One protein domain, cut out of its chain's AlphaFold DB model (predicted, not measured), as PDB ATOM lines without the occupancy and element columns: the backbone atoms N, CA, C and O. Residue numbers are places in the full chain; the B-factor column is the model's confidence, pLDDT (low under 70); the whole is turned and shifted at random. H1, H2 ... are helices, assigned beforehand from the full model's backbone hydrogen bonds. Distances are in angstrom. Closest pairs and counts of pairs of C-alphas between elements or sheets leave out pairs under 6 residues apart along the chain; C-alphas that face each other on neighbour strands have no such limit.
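Overview. This is residues 2 to 90 of the 436 residues of the protein "Smr domain-containing" of Nannochloropsis gaditana (strain CCMP526) (UniProt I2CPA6). Three crossed helices, H1, H2 and H3, cluster together; residues 2 to 10 of H1 stick out at one end, a lobe of loops with short H4 lies at the other, and short H5 returns to H2. The printed part has 89 residues, five named helices, H1 to H5, and no named strand: all helix. It is loose, radius of gyration of the C-alphas 16.9 A, spanning 58 by 24 by 20 A.

Arrangement. H1, residues 2 to 22, touches H2, residues 28 to 37, with residues 12 to 20 alone; the closest C-alphas, Val 16 and Leu 32, are 5.9 A apart. H2, the hub, touches H3, residues 42 to 53, at a steep tilt of 62 degrees, closest C-alphas Ala 34 and Ala 45, 5.4 A. H4, residues 61 to 64, touches no helix. H2 only just touches H5, residues 85 to 88, with 3 pairs of C-alphas within 8 A, the closest Ala 30 and Leu 88, 5.3 A. Every O i to N i+4 pair is within hydrogen-bond range in H2 and H3, 14 of 17 in H1.

Along the chain. H1, 31.8 A long, begins at C-alpha 2 (-63.730, 38.485, 48.440); H5 ends at C-alpha 88 (-34.948, 25.074, 44.838).

Size, cuts and confidence. The printed part has no cut; the link H4 to H5 is long, and pLDDT is under 70 in residues 2 to 14.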
ATOM      1  N   ALA A   2     -64.112  39.631  49.289       42.16
ATOM      2  CA  ALA A   2     -63.730  38.485  48.440       42.16
ATOM      3  C   ALA A   2     -63.061  38.848  47.086       42.16
ATOM      4  O   ALA A   2     -62.162  38.153  46.646       42.16
ATOM      5  N   ALA A   3     -63.436  39.967  46.448       41.47
ATOM      6  CA  ALA A   3     -62.922  40.321  45.114       41.47
ATOM      7  C   ALA A   3     -61.467  40.844  45.078       41.47
ATOM      8  O   ALA A   3     -60.908  40.971  44.002       41.47
ATOM      9  N   VAL A   4     -60.863  41.183  46.226       44.25
ATOM     10  CA  VAL A   4     -59.471  41.689  46.281       44.25
ATOM     11  C   VAL A   4     -58.481  40.542  46.521       44.25
ATOM     12  O   VAL A   4     -57.344  40.606  46.076       44.25
ATOM     13  N   GLU A   5     -58.927  39.466  47.176       46.28
ATOM     14  CA  GLU A   5     -58.116  38.264  47.414       46.28
ATOM     15  C   GLU A   5     -57.940  37.428  46.130       46.28
ATOM     16  O   GLU A   5     -56.889  36.823  45.922       46.28
ATOM     17  N   GLU A   6     -58.932  37.449  45.232       48.12
ATOM     18  CA  GLU A   6     -58.864  36.772  43.929       48.12
ATOM     19  C   GLU A   6     -57.835  37.431  42.987       48.12
ATOM     20  O   GLU A   6     -57.061  36.719  42.344       48.12
ATOM     21  N   ASP A   7     -57.743  38.768  42.975       51.41
ATOM     22  CA  ASP A   7     -56.790  39.514  42.135       51.41
ATOM     23  C   ASP A   7     -55.328  39.302  42.565       51.41
ATOM     24  O   ASP A   7     -54.452  39.157  41.710       51.41
ATOM     25  N   GLU A   8     -55.042  39.221  43.870       51.91
ATOM     26  CA  GLU A   8     -53.676  38.946  44.334       51.91
ATOM     27  C   GLU A   8     -53.249  37.515  43.998       51.91
ATOM     28  O   GLU A   8     -52.161  37.321  43.457       51.91
ATOM     29  N   SER A   9     -54.111  36.515  44.226       55.59
ATOM     30  CA  SER A   9     -53.808  35.107  43.909       55.59
ATOM     31  C   SER A   9     -53.453  34.891  42.430       55.59
ATOM     32  O   SER A   9     -52.491  34.188  42.116       55.59
ATOM     33  N   TYR A  10     -54.156  35.583  41.527       56.50
ATOM     34  CA  TYR A  10     -53.908  35.536  40.089       56.50
ATOM     35  C   TYR A  10     -52.560  36.168  39.698       56.50
ATOM     36  O   TYR A  10     -51.859  35.650  38.825       56.50
ATOM     37  N   ILE A  11     -52.156  37.257  40.362       57.31
ATOM     38  CA  ILE A  11     -50.852  37.908  40.142       57.31
ATOM     39  C   ILE A  11     -49.704  36.973  40.556       57.31
ATOM     40  O   ILE A  11     -48.729  36.836  39.810       57.31
ATOM     41  N   TRP A  12     -49.838  36.275  41.690       64.56
ATOM     42  CA  TRP A  12     -48.852  35.289  42.147       64.56
ATOM     43  C   TRP A  12     -48.750  34.094  41.196       64.56
ATOM     44  O   TRP A  12     -47.644  33.725  40.795       64.56
ATOM     45  N   GLU A  13     -49.881  33.523  40.771       68.31
ATOM     46  CA  GLU A  13     -49.897  32.408  39.816       68.31
ATOM     47  C   GLU A  13     -49.269  32.796  38.472       68.31
ATOM     48  O   GLU A  13     -48.469  32.043  37.913       68.31
ATOM     49  N   MET A  14     -49.581  33.984  37.948       69.00
ATOM     50  CA  MET A  14     -49.026  34.462  36.681       69.00
ATOM     51  C   MET A  14     -47.518  34.737  36.785       69.00
ATOM     52  O   MET A  14     -46.765  34.399  35.864       69.00
ATOM     53  N   GLY A  15     -47.055  35.272  37.917       71.94
ATOM     54  CA  GLY A  15     -45.633  35.456  38.211       71.94
ATOM     55  C   GLY A  15     -44.870  34.129  38.295       71.94
ATOM     56  O   GLY A  15     -43.849  33.957  37.625       71.94
ATOM     57  N   VAL A  16     -45.386  33.154  39.052       77.81
ATOM     58  CA  VAL A  16     -44.766  31.825  39.193       77.81
ATOM     59  C   VAL A  16     -44.756  31.077  37.860       77.81
ATOM     60  O   VAL A  16     -43.729  30.507  37.495       77.81
ATOM     61  N   ASN A  17     -45.843  31.125  37.084       77.19
ATOM     62  CA  ASN A  17     -45.912  30.509  35.755       77.19
ATOM     63  C   ASN A  17     -44.916  31.138  34.769       77.19
ATOM     64  O   ASN A  17     -44.313  30.429  33.961       77.19
ATOM     65  N   THR A  18     -44.692  32.450  34.866       79.94
ATOM     66  CA  THR A  18     -43.674  33.147  34.067       79.94
ATOM     67  C   THR A  18     -42.267  32.665  34.437       79.94
ATOM     68  O   THR A  18     -41.485  32.321  33.551       79.94
ATOM     69  N   LEU A  19     -41.954  32.546  35.735       80.94
ATOM     70  CA  LEU A  19     -40.670  32.004  36.194       80.94
ATOM     71  C   LEU A  19     -40.488  30.526  35.838       80.94
ATOM     72  O   LEU A  19     -39.384  30.136  35.471       80.94
ATOM     73  N   LEU A  20     -41.542  29.708  35.887       85.56
ATOM     74  CA  LEU A  20     -41.501  28.306  35.459       85.56
ATOM     75  C   LEU A  20     -41.188  28.165  33.963       85.56
ATOM     76  O   LEU A  20     -40.554  27.188  33.569       85.56
ATOM     77  N   GLY A  21     -41.576  29.142  33.138       83.00
ATOM     78  CA  GLY A  21     -41.175  29.201  31.732       83.00
ATOM     79  C   GLY A  21     -39.657  29.321  31.552       83.00
ATOM     80  O   GLY A  21     -39.087  28.657  30.686       83.00
ATOM     81  N   SER A  22     -38.998  30.113  32.401       86.62
ATOM     82  CA  SER A  22     -37.536  30.286  32.409       86.62
ATOM     83  C   SER A  22     -36.804  29.178  33.182       86.62
ATOM     84  O   SER A  22     -35.698  28.789  32.810       86.62
ATOM     85  N   PHE A  23     -37.425  28.633  34.233       89.75
ATOM     86  CA  PHE A  23     -36.853  27.644  35.152       89.75
ATOM     87  C   PHE A  23     -37.787  26.434  35.345       89.75
ATOM     88  O   PHE A  23     -38.300  26.212  36.446       89.75
ATOM     89  N   PRO A  24     -37.963  25.580  34.322       87.19
ATOM     90  CA  PRO A  24     -38.947  24.487  34.342       87.19
ATOM     91  C   PRO A  24     -38.626  23.368  35.342       87.19
ATOM     92  O   PRO A  24     -39.444  22.482  35.578       87.19
ATOM     93  N   HIS A  25     -37.415  23.364  35.898       87.25
ATOM     94  CA  HIS A  25     -36.945  22.363  36.854       87.25
ATOM     95  C   HIS A  25     -37.016  22.836  38.311       87.25
ATOM     96  O   HIS A  25     -36.730  22.046  39.209       87.25
ATOM     97  N   CYS A  26     -37.359  24.106  38.553       87.81
ATOM     98  CA  CYS A  26     -37.499  24.642  39.903       87.81
ATOM     99  C   CYS A  26     -38.889  24.341  40.476       87.81
ATOM    100  O   CYS A  26     -39.874  24.237  39.747       87.81
ATOM    101  N   ALA A  27     -38.969  24.207  41.799       87.06
ATOM    102  CA  ALA A  27     -40.232  24.019  42.494       87.06
ATOM    103  C   ALA A  27     -41.064  25.311  42.470       87.06
ATOM    104  O   ALA A  27     -40.515  26.371  42.784       87.06
ATOM    105  N   PRO A  28     -42.381  25.233  42.202       82.00
ATOM    106  CA  PRO A  28     -43.269  26.396  42.252       82.00
ATOM    107  C   PRO A  28     -43.183  27.156  43.583       82.00
ATOM    108  O   PRO A  28     -43.097  28.378  43.579       82.00
ATOM    109  N   GLU A  29     -43.079  26.442  44.707       81.94
ATOM    110  CA  GLU A  29     -42.944  27.027  46.052       81.94
ATOM    111  C   GLU A  29     -41.649  27.835  46.239       81.94
ATOM    112  O   GLU A  29     -41.627  28.896  46.871       81.94
ATOM    113  N   ALA A  30     -40.544  27.361  45.658       83.88
ATOM    114  CA  ALA A  30     -39.267  28.064  45.722       83.88
ATOM    115  C   ALA A  30     -39.267  29.310  44.819       83.88
ATOM    116  O   ALA A  30     -38.703  30.340  45.185       83.88
ATOM    117  N   LEU A  31     -39.946  29.246  43.669       84.56
ATOM    118  CA  LEU A  31     -40.141  30.392  42.776       84.56
ATOM    119  C   LEU A  31     -41.103  31.430  43.369       84.56
ATOM    120  O   LEU A  31     -40.872  32.628  43.230       84.56
ATOM    121  N   LEU A  32     -42.136  30.992  44.089       81.44
ATOM    122  CA  LEU A  32     -43.011  31.881  44.851       81.44
ATOM    123  C   LEU A  32     -42.229  32.602  45.954       81.44
ATOM    124  O   LEU A  32     -42.334  33.819  46.090       81.44
ATOM    125  N   THR A  33     -41.376  31.874  46.681       82.06
ATOM    126  CA  THR A  33     -40.450  32.466  47.661       82.06
ATOM    127  C   THR A  33     -39.552  33.518  47.000       82.06
ATOM    128  O   THR A  33     -39.328  34.583  47.574       82.06
ATOM    129  N   ALA A  34     -39.091  33.270  45.770       82.00
ATOM    130  CA  ALA A  34     -38.311  34.234  44.999       82.00
ATOM    131  C   ALA A  34     -39.063  35.535  44.728       82.00
ATOM    132  O   ALA A  34     -38.531  36.614  44.975       82.00
ATOM    133  N   LEU A  35     -40.305  35.431  44.261       80.31
ATOM    134  CA  LEU A  35     -41.150  36.588  43.974       80.31
ATOM    135  C   LEU A  35     -41.475  37.375  45.242       80.31
ATOM    136  O   LEU A  35     -41.382  38.599  45.237       80.31
ATOM    137  N   LEU A  36     -41.788  36.681  46.339       81.12
ATOM    138  CA  LEU A  36     -42.066  37.302  47.636       81.12
ATOM    139  C   LEU A  36     -40.855  38.070  48.183       81.12
ATOM    140  O   LEU A  36     -41.015  39.118  48.800       81.12
ATOM    141  N   ARG A  37     -39.636  37.570  47.957       81.00
ATOM    142  CA  ARG A  37     -38.388  38.225  48.391       81.00
ATOM    143  C   ARG A  37     -37.960  39.398  47.512       81.00
ATOM    144  O   ARG A  37     -37.090  40.161  47.932       81.00
ATOM    145  N   CYS A  38     -38.537  39.511  46.321       81.19
ATOM    146  CA  CYS A  38     -38.241  40.551  45.342       81.19
ATOM    147  C   CYS A  38     -39.408  41.529  45.161       81.19
ATOM    148  O   CYS A  38     -39.449  42.215  44.148       81.19
ATOM    149  N   ASP A  39     -40.370  41.568  46.090       79.31
ATOM    150  CA  ASP A  39     -41.549  42.442  46.008       79.31
ATOM    151  C   ASP A  39     -42.281  42.336  44.648       79.31
ATOM    152  O   ASP A  39     -42.697  43.342  44.077       79.31
ATOM    153  N   LEU A  40     -42.418  41.108  44.118       76.31
ATOM    154  CA  LEU A  40     -43.009  40.783  42.804       76.31
ATOM    155  C   LEU A  40     -42.232  41.291  41.572       76.31
ATOM    156  O   LEU A  40     -42.726  41.177  40.448       76.31
ATOM    157  N   ASP A  41     -41.004  41.786  41.735       80.44
ATOM    158  CA  ASP A  41     -40.126  42.119  40.612       80.44
ATOM    159  C   ASP A  41     -39.610  40.834  39.934       80.44
ATOM    160  O   ASP A  41     -38.762  40.101  40.458       80.44
ATOM    161  N   LEU A  42     -40.154  40.551  38.748       81.50
ATOM    162  CA  LEU A  42     -39.825  39.379  37.936       81.50
ATOM    163  C   LEU A  42     -38.369  39.380  37.461       81.50
ATOM    164  O   LEU A  42     -37.736  38.326  37.472       81.50
ATOM    165  N   GLU A  43     -37.830  40.528  37.047       85.31
ATOM    166  CA  GLU A  43     -36.451  40.611  36.552       85.31
ATOM    167  C   GLU A  43     -35.465  40.340  37.688       85.31
ATOM    168  O   GLU A  43     -34.494  39.591  37.532       85.31
ATOM    169  N   GLU A  44     -35.754  40.886  38.869       85.00
ATOM    170  CA  GLU A  44     -34.960  40.630  40.060       85.00
ATOM    171  C   GLU A  44     -35.070  39.172  40.532       85.00
ATOM    172  O   GLU A  44     -34.056  38.550  40.863       85.00
ATOM    173  N   ALA A  45     -36.278  38.600  40.543       84.50
ATOM    174  CA  ALA A  45     -36.491  37.201  40.910       84.50
ATOM    175  C   ALA A  45     -35.736  36.245  39.973       84.50
ATOM    176  O   ALA A  45     -35.069  35.326  40.453       84.50
ATOM    177  N   VAL A  46     -35.756  36.499  38.657       88.06
ATOM    178  CA  VAL A  46     -34.964  35.747  37.669       88.06
ATOM    179  C   VAL A  46     -33.479  35.817  38.015       88.06
ATOM    180  O   VAL A  46     -32.849  34.774  38.187       88.06
ATOM    181  N   ALA A  47     -32.926  37.019  38.201       87.88
ATOM    182  CA  ALA A  47     -31.502  37.193  38.485       87.88
ATOM    183  C   ALA A  47     -31.054  36.448  39.758       87.88
ATOM    184  O   ALA A  47     -29.949  35.901  39.812       87.88
ATOM    185  N   ARG A  48     -31.909  36.389  40.784       85.44
ATOM    186  CA  ARG A  48     -31.603  35.706  42.053       85.44
ATOM    187  C   ARG A  48     -31.706  34.192  41.959       85.44
ATOM    188  O   ARG A  48     -30.882  33.502  42.557       85.44
ATOM    189  N   VAL A  49     -32.672  33.676  41.201       88.25
ATOM    190  CA  VAL A  49     -32.770  32.238  40.915       88.25
ATOM    191  C   VAL A  49     -31.585  31.786  40.060       88.25
ATOM    192  O   VAL A  49     -30.978  30.759  40.367       88.25
ATOM    193  N   GLU A  50     -31.175  32.568  39.056       88.38
ATOM    194  CA  GLU A  50     -29.959  32.288  38.282       88.38
ATOM    195  C   GLU A  50     -28.716  32.267  39.168       88.38
ATOM    196  O   GLU A  50     -27.910  31.344  39.067       88.38
ATOM    197  N   GLU A  51     -28.557  33.252  40.054       86.25
ATOM    198  CA  GLU A  51     -27.428  33.302  40.982       86.25
ATOM    199  C   GLU A  51     -27.402  32.091  41.923       86.25
ATOM    200  O   GLU A  51     -26.344  31.504  42.136       86.25
ATOM    201  N   ALA A  52     -28.561  31.657  42.426       85.75
ATOM    202  CA  ALA A  52     -28.668  30.465  43.266       85.75
ATOM    203  C   ALA A  52     -28.351  29.155  42.516       85.75
ATOM    204  O   ALA A  52     -27.902  28.186  43.131       85.75
ATOM    205  N   LEU A  53     -28.572  29.113  41.197       86.44
ATOM    206  CA  LEU A  53     -28.261  27.960  40.344       86.44
ATOM    207  C   LEU A  53     -26.812  27.949  39.837       86.44
ATOM    208  O   LEU A  53     -26.337  26.903  39.380       86.44
ATOM    209  N   LYS A  54     -26.090  29.074  39.905       84.25
ATOM    210  CA  LYS A  54     -24.692  29.133  39.463       84.25
ATOM    211  C   LYS A  54     -23.807  28.233  40.337       84.25
ATOM    212  O   LYS A  54     -23.896  28.262  41.566       84.25
ATOM    213  N   PRO A  55     -22.896  27.451  39.731       72.75
ATOM    214  CA  PRO A  55     -21.955  26.637  40.486       72.75
ATOM    215  C   PRO A  55     -20.935  27.536  41.201       72.75
ATOM    216  O   PRO A  55     -19.968  28.004  40.603       72.75
ATOM    217  N   GLY A  56     -21.165  27.779  42.491       75.69
ATOM    218  CA  GLY A  56     -20.229  28.473  43.373       75.69
ATOM    219  C   GLY A  56     -19.104  27.574  43.898       75.69
ATOM    220  O   GLY A  56     -18.961  26.404  43.528       75.69
ATOM    221  N   VAL A  57     -18.304  28.112  44.823       81.81
ATOM    222  CA  VAL A  57     -17.302  27.328  45.557       81.81
ATOM    223  C   VAL A  57     -18.018  26.248  46.369       81.81
ATOM    224  O   VAL A  57     -18.829  26.553  47.244       81.81
ATOM    225  N   ALA A  58     -17.708  24.980  46.095       85.12
ATOM    226  CA  ALA A  58     -18.379  23.859  46.743       85.12
ATOM    227  C   ALA A  58     -18.282  23.951  48.282       85.12
ATOM    228  O   ALA A  58     -17.226  24.321  48.809       85.12
ATOM    229  N   PRO A  59     -19.351  23.595  49.021       88.81
ATOM    230  CA  PRO A  59     -19.340  23.622  50.475       88.81
ATOM    231  C   PRO A  59     -18.310  22.635  51.024       88.81
ATOM    232  O   PRO A  59     -18.158  21.502  50.553       88.81
ATOM    233  N   CYS A  60     -17.591  23.056  52.057       90.50
ATOM    234  CA  CYS A  60     -16.562  22.249  52.677       90.50
ATOM    235  C   CYS A  60     -17.188  21.051  53.394       90.50
ATOM    236  O   CYS A  60     -17.799  21.171  54.457       90.50
ATOM    237  N   ARG A  61     -16.954  19.850  52.855       90.38
ATOM    238  CA  ARG A  61     -17.397  18.588  53.467       90.38
ATOM    239  C   ARG A  61     -16.883  18.406  54.897       90.38
ATOM    240  O   ARG A  61     -17.566  17.805  55.721       90.38
ATOM    241  N   TYR A  62     -15.677  18.897  55.186       89.19
ATOM    242  CA  TYR A  62     -15.099  18.813  56.525       89.19
ATOM    243  C   TYR A  62     -15.805  19.768  57.498       89.19
ATOM    244  O   TYR A  62     -15.967  19.429  58.666       89.19
ATOM    245  N   TYR A  63     -16.266  20.927  57.019       89.94
ATOM    246  CA  TYR A  63     -16.952  21.931  57.834       89.94
ATOM    247  C   TYR A  63     -18.378  21.479  58.152       89.94
ATOM    248  O   TYR A  63     -18.765  21.475  59.315       89.94
ATOM    249  N   LEU A  64     -19.088  20.944  57.151       87.81
ATOM    250  CA  LEU A  64     -20.408  20.312  57.302       87.81
ATOM    251  C   LEU A  64     -20.452  19.241  58.394       87.81
ATOM    252  O   LEU A  64     -21.460  19.069  59.067       87.81
ATOM    253  N   ALA A  65     -19.359  18.508  58.564       85.56
ATOM    254  CA  ALA A  65     -19.271  17.441  59.546       85.56
ATOM    255  C   ALA A  65     -18.587  17.879  60.862       85.56
ATOM    256  O   ALA A  65     -18.320  17.040  61.723       85.56
ATOM    257  N   GLY A  66     -18.317  19.183  61.026       87.50
ATOM    258  CA  GLY A  66     -17.822  19.794  62.263       87.50
ATOM    259  C   GLY A  66     -16.321  19.639  62.519       87.50
ATOM    260  O   GLY A  66     -15.883  19.727  63.662       87.50
ATOM    261  N   PHE A  67     -15.517  19.360  61.491       88.94
ATOM    262  CA  PHE A  67     -14.079  19.101  61.639       88.94
ATOM    263  C   PHE A  67     -13.197  19.788  60.589       88.94
ATOM    264  O   PHE A  67     -12.036  19.400  60.416       88.94
ATOM    265  N   CYS A  68     -13.704  20.803  59.878       91.06
ATOM    266  CA  CYS A  68     -12.811  21.684  59.133       91.06
ATOM    267  C   CYS A  68     -12.095  22.599  60.113       91.06
ATOM    268  O   CYS A  68     -12.726  23.272  60.919       91.06
ATOM    269  N   ALA A  69     -10.775  22.613  60.023       84.56
ATOM    270  CA  ALA A  69      -9.921  23.424  60.875       84.56
ATOM    271  C   ALA A  69      -8.888  24.214  60.050       84.56
ATOM    272  O   ALA A  69      -7.880  24.673  60.572       84.56
ATOM    273  N   ARG A  70      -9.153  24.375  58.744       85.31
ATOM    274  CA  ARG A  70      -8.428  25.306  57.878       85.31
ATOM    275  C   ARG A  70      -9.119  26.663  57.919       85.31
ATOM    276  O   ARG A  70     -10.289  26.739  57.552       85.31
ATOM    277  N   SER A  71      -8.396  27.702  58.326       85.12
ATOM    278  CA  SER A  71      -8.836  29.098  58.191       85.12
ATOM    279  C   SER A  71      -8.820  29.570  56.733       85.12
ATOM    280  O   SER A  71      -9.589  30.444  56.366       85.12
ATOM    281  N   ASP A  72      -7.998  28.944  55.887       87.94
ATOM    282  CA  ASP A  72      -7.817  29.230  54.459       87.94
ATOM    283  C   ASP A  72      -8.508  28.186  53.557       87.94
ATOM    284  O   ASP A  72      -7.975  27.771  52.523       87.94
ATOM    285  N   CYS A  73      -9.655  27.647  53.983       89.44
ATOM    286  CA  CYS A  73     -10.281  26.548  53.256       89.44
ATOM    287  C   CYS A  73     -10.667  26.971  51.830       89.44
ATOM    288  O   CYS A  73     -11.435  27.903  51.635       89.44
ATOM    289  N   ALA A  74     -10.198  26.219  50.830       88.94
ATOM    290  CA  ALA A  74     -10.562  26.430  49.424       88.94
ATOM    291  C   ALA A  74     -12.038  26.087  49.110       88.94
ATOM    292  O   ALA A  74     -12.454  26.161  47.957       88.94
ATOM    293  N   PHE A  75     -12.805  25.660  50.116       90.44
ATOM    294  CA  PHE A  75     -14.207  25.270  50.027       90.44
ATOM    295  C   PHE A  75     -15.045  26.143  50.967       90.44
ATOM    296  O   PHE A  75     -14.580  26.505  52.047       90.44
ATOM    297  N   SER A  76     -16.293  26.436  50.599       88.44
ATOM    298  CA  SER A  76     -17.141  27.379  51.338       88.44
ATOM    299  C   SER A  76     -17.507  26.858  52.735       88.44
ATOM    300  O   SER A  76     -17.944  25.714  52.892       88.44
ATOM    301  N   HIS A  77     -17.351  27.699  53.759       88.75
ATOM    302  CA  HIS A  77     -17.883  27.467  55.111       88.75
ATOM    303  C   HIS A  77     -19.266  28.105  55.313       88.75
ATOM    304  O   HIS A  77     -19.906  27.908  56.342       88.75
ATOM    305  N   ALA A  78     -19.777  28.821  54.317       84.94
ATOM    306  CA  ALA A  78     -21.009  29.584  54.426       84.94
ATOM    307  C   ALA A  78     -22.252  28.717  54.145       84.94
ATOM    308  O   ALA A  78     -23.055  29.016  53.267       84.94
ATOM    309  N   ILE A  79     -22.402  27.591  54.857       85.44
ATOM    310  CA  ILE A  79     -23.493  26.624  54.617       85.44
ATOM    311  C   ILE A  79     -24.861  27.271  54.880       85.44
ATOM    312  O   ILE A  79     -25.772  27.137  54.068       85.44
ATOM    313  N   ALA A  80     -24.970  28.023  55.980       79.19
ATOM    314  CA  ALA A  80     -26.212  28.653  56.433       79.19
ATOM    315  C   ALA A  80     -26.717  29.777  55.511       79.19
ATOM    316  O   ALA A  80     -27.843  30.227  55.670       79.19
ATOM    317  N   THR A  81     -25.897  30.226  54.560       80.38
ATOM    318  CA  THR A  81     -26.249  31.247  53.563       80.38
ATOM    319  C   THR A  81     -26.164  30.709  52.133       80.38
ATOM    320  O   THR A  81     -26.407  31.444  51.182       80.38
ATOM    321  N   THR A  82     -25.778  29.442  51.960       85.75
ATOM    322  CA  THR A  82     -25.752  28.780  50.654       85.75
ATOM    323  C   THR A  82     -27.117  28.153  50.412       85.75
ATOM    324  O   THR A  82     -27.526  27.254  51.153       85.75
ATOM    325  N   THR A  83     -27.805  28.606  49.365       87.19
ATOM    326  CA  THR A  83     -29.112  28.074  48.970       87.19
ATOM    327  C   THR A  83     -29.035  26.576  48.673       87.19
ATOM    328  O   THR A  83     -28.169  26.093  47.941       87.19
ATOM    329  N   CYS A  84     -29.963  25.812  49.243       88.00
ATOM    330  CA  CYS A  84     -30.111  24.392  48.981       88.00
ATOM    331  C   CYS A  84     -30.697  24.178  47.580       88.00
ATOM    332  O   CYS A  84     -31.891  24.361  47.355       88.00
ATOM    333  N   VAL A  85     -29.872  23.709  46.643       88.44
ATOM    334  CA  VAL A  85     -30.316  23.417  45.268       88.44
ATOM    335  C   VAL A  85     -31.441  22.375  45.243       88.44
ATOM    336  O   VAL A  85     -32.372  22.491  44.458       88.44
ATOM    337  N   HIS A  86     -31.424  21.378  46.134       89.00
ATOM    338  CA  HIS A  86     -32.502  20.382  46.189       89.00
ATOM    339  C   HIS A  86     -33.829  20.986  46.656       89.00
ATOM    340  O   HIS A  86     -34.876  20.512  46.231       89.00
ATOM    341  N   TRP A  87     -33.812  22.017  47.504       89.19
ATOM    342  CA  TRP A  87     -35.024  22.746  47.885       89.19
ATOM    343  C   TRP A  87     -35.528  23.579  46.709       89.19
ATOM    344  O   TRP A  87     -36.696  23.463  46.350       89.19
ATOM    345  N   LEU A  88     -34.624  24.295  46.033       88.31
ATOM    346  CA  LEU A  88     -34.948  25.074  44.838       88.31
ATOM    347  C   LEU A  88     -35.560  24.203  43.725       88.31
ATOM    348  O   LEU A  88     -36.464  24.642  43.026       88.31
ATOM    349  N   LEU A  89     -35.119  22.945  43.603       88.25
ATOM    350  CA  LEU A  89     -35.642  21.949  42.657       88.25
ATOM    351  C   LEU A  89     -36.802  21.091  43.208       88.25
ATOM    352  O   LEU A  89     -37.253  20.173  42.529       88.25
ATOM    353  N   GLY A  90     -37.253  21.302  44.450       80.94
ATOM    354  CA  GLY A  90     -38.381  20.557  45.039       80.94
ATOM    355  C   GLY A  90     -38.106  19.094  45.396       80.94
ATOM    356  O   GLY A  90     -39.030  18.302  45.547       80.94
TER     357      GLY A  90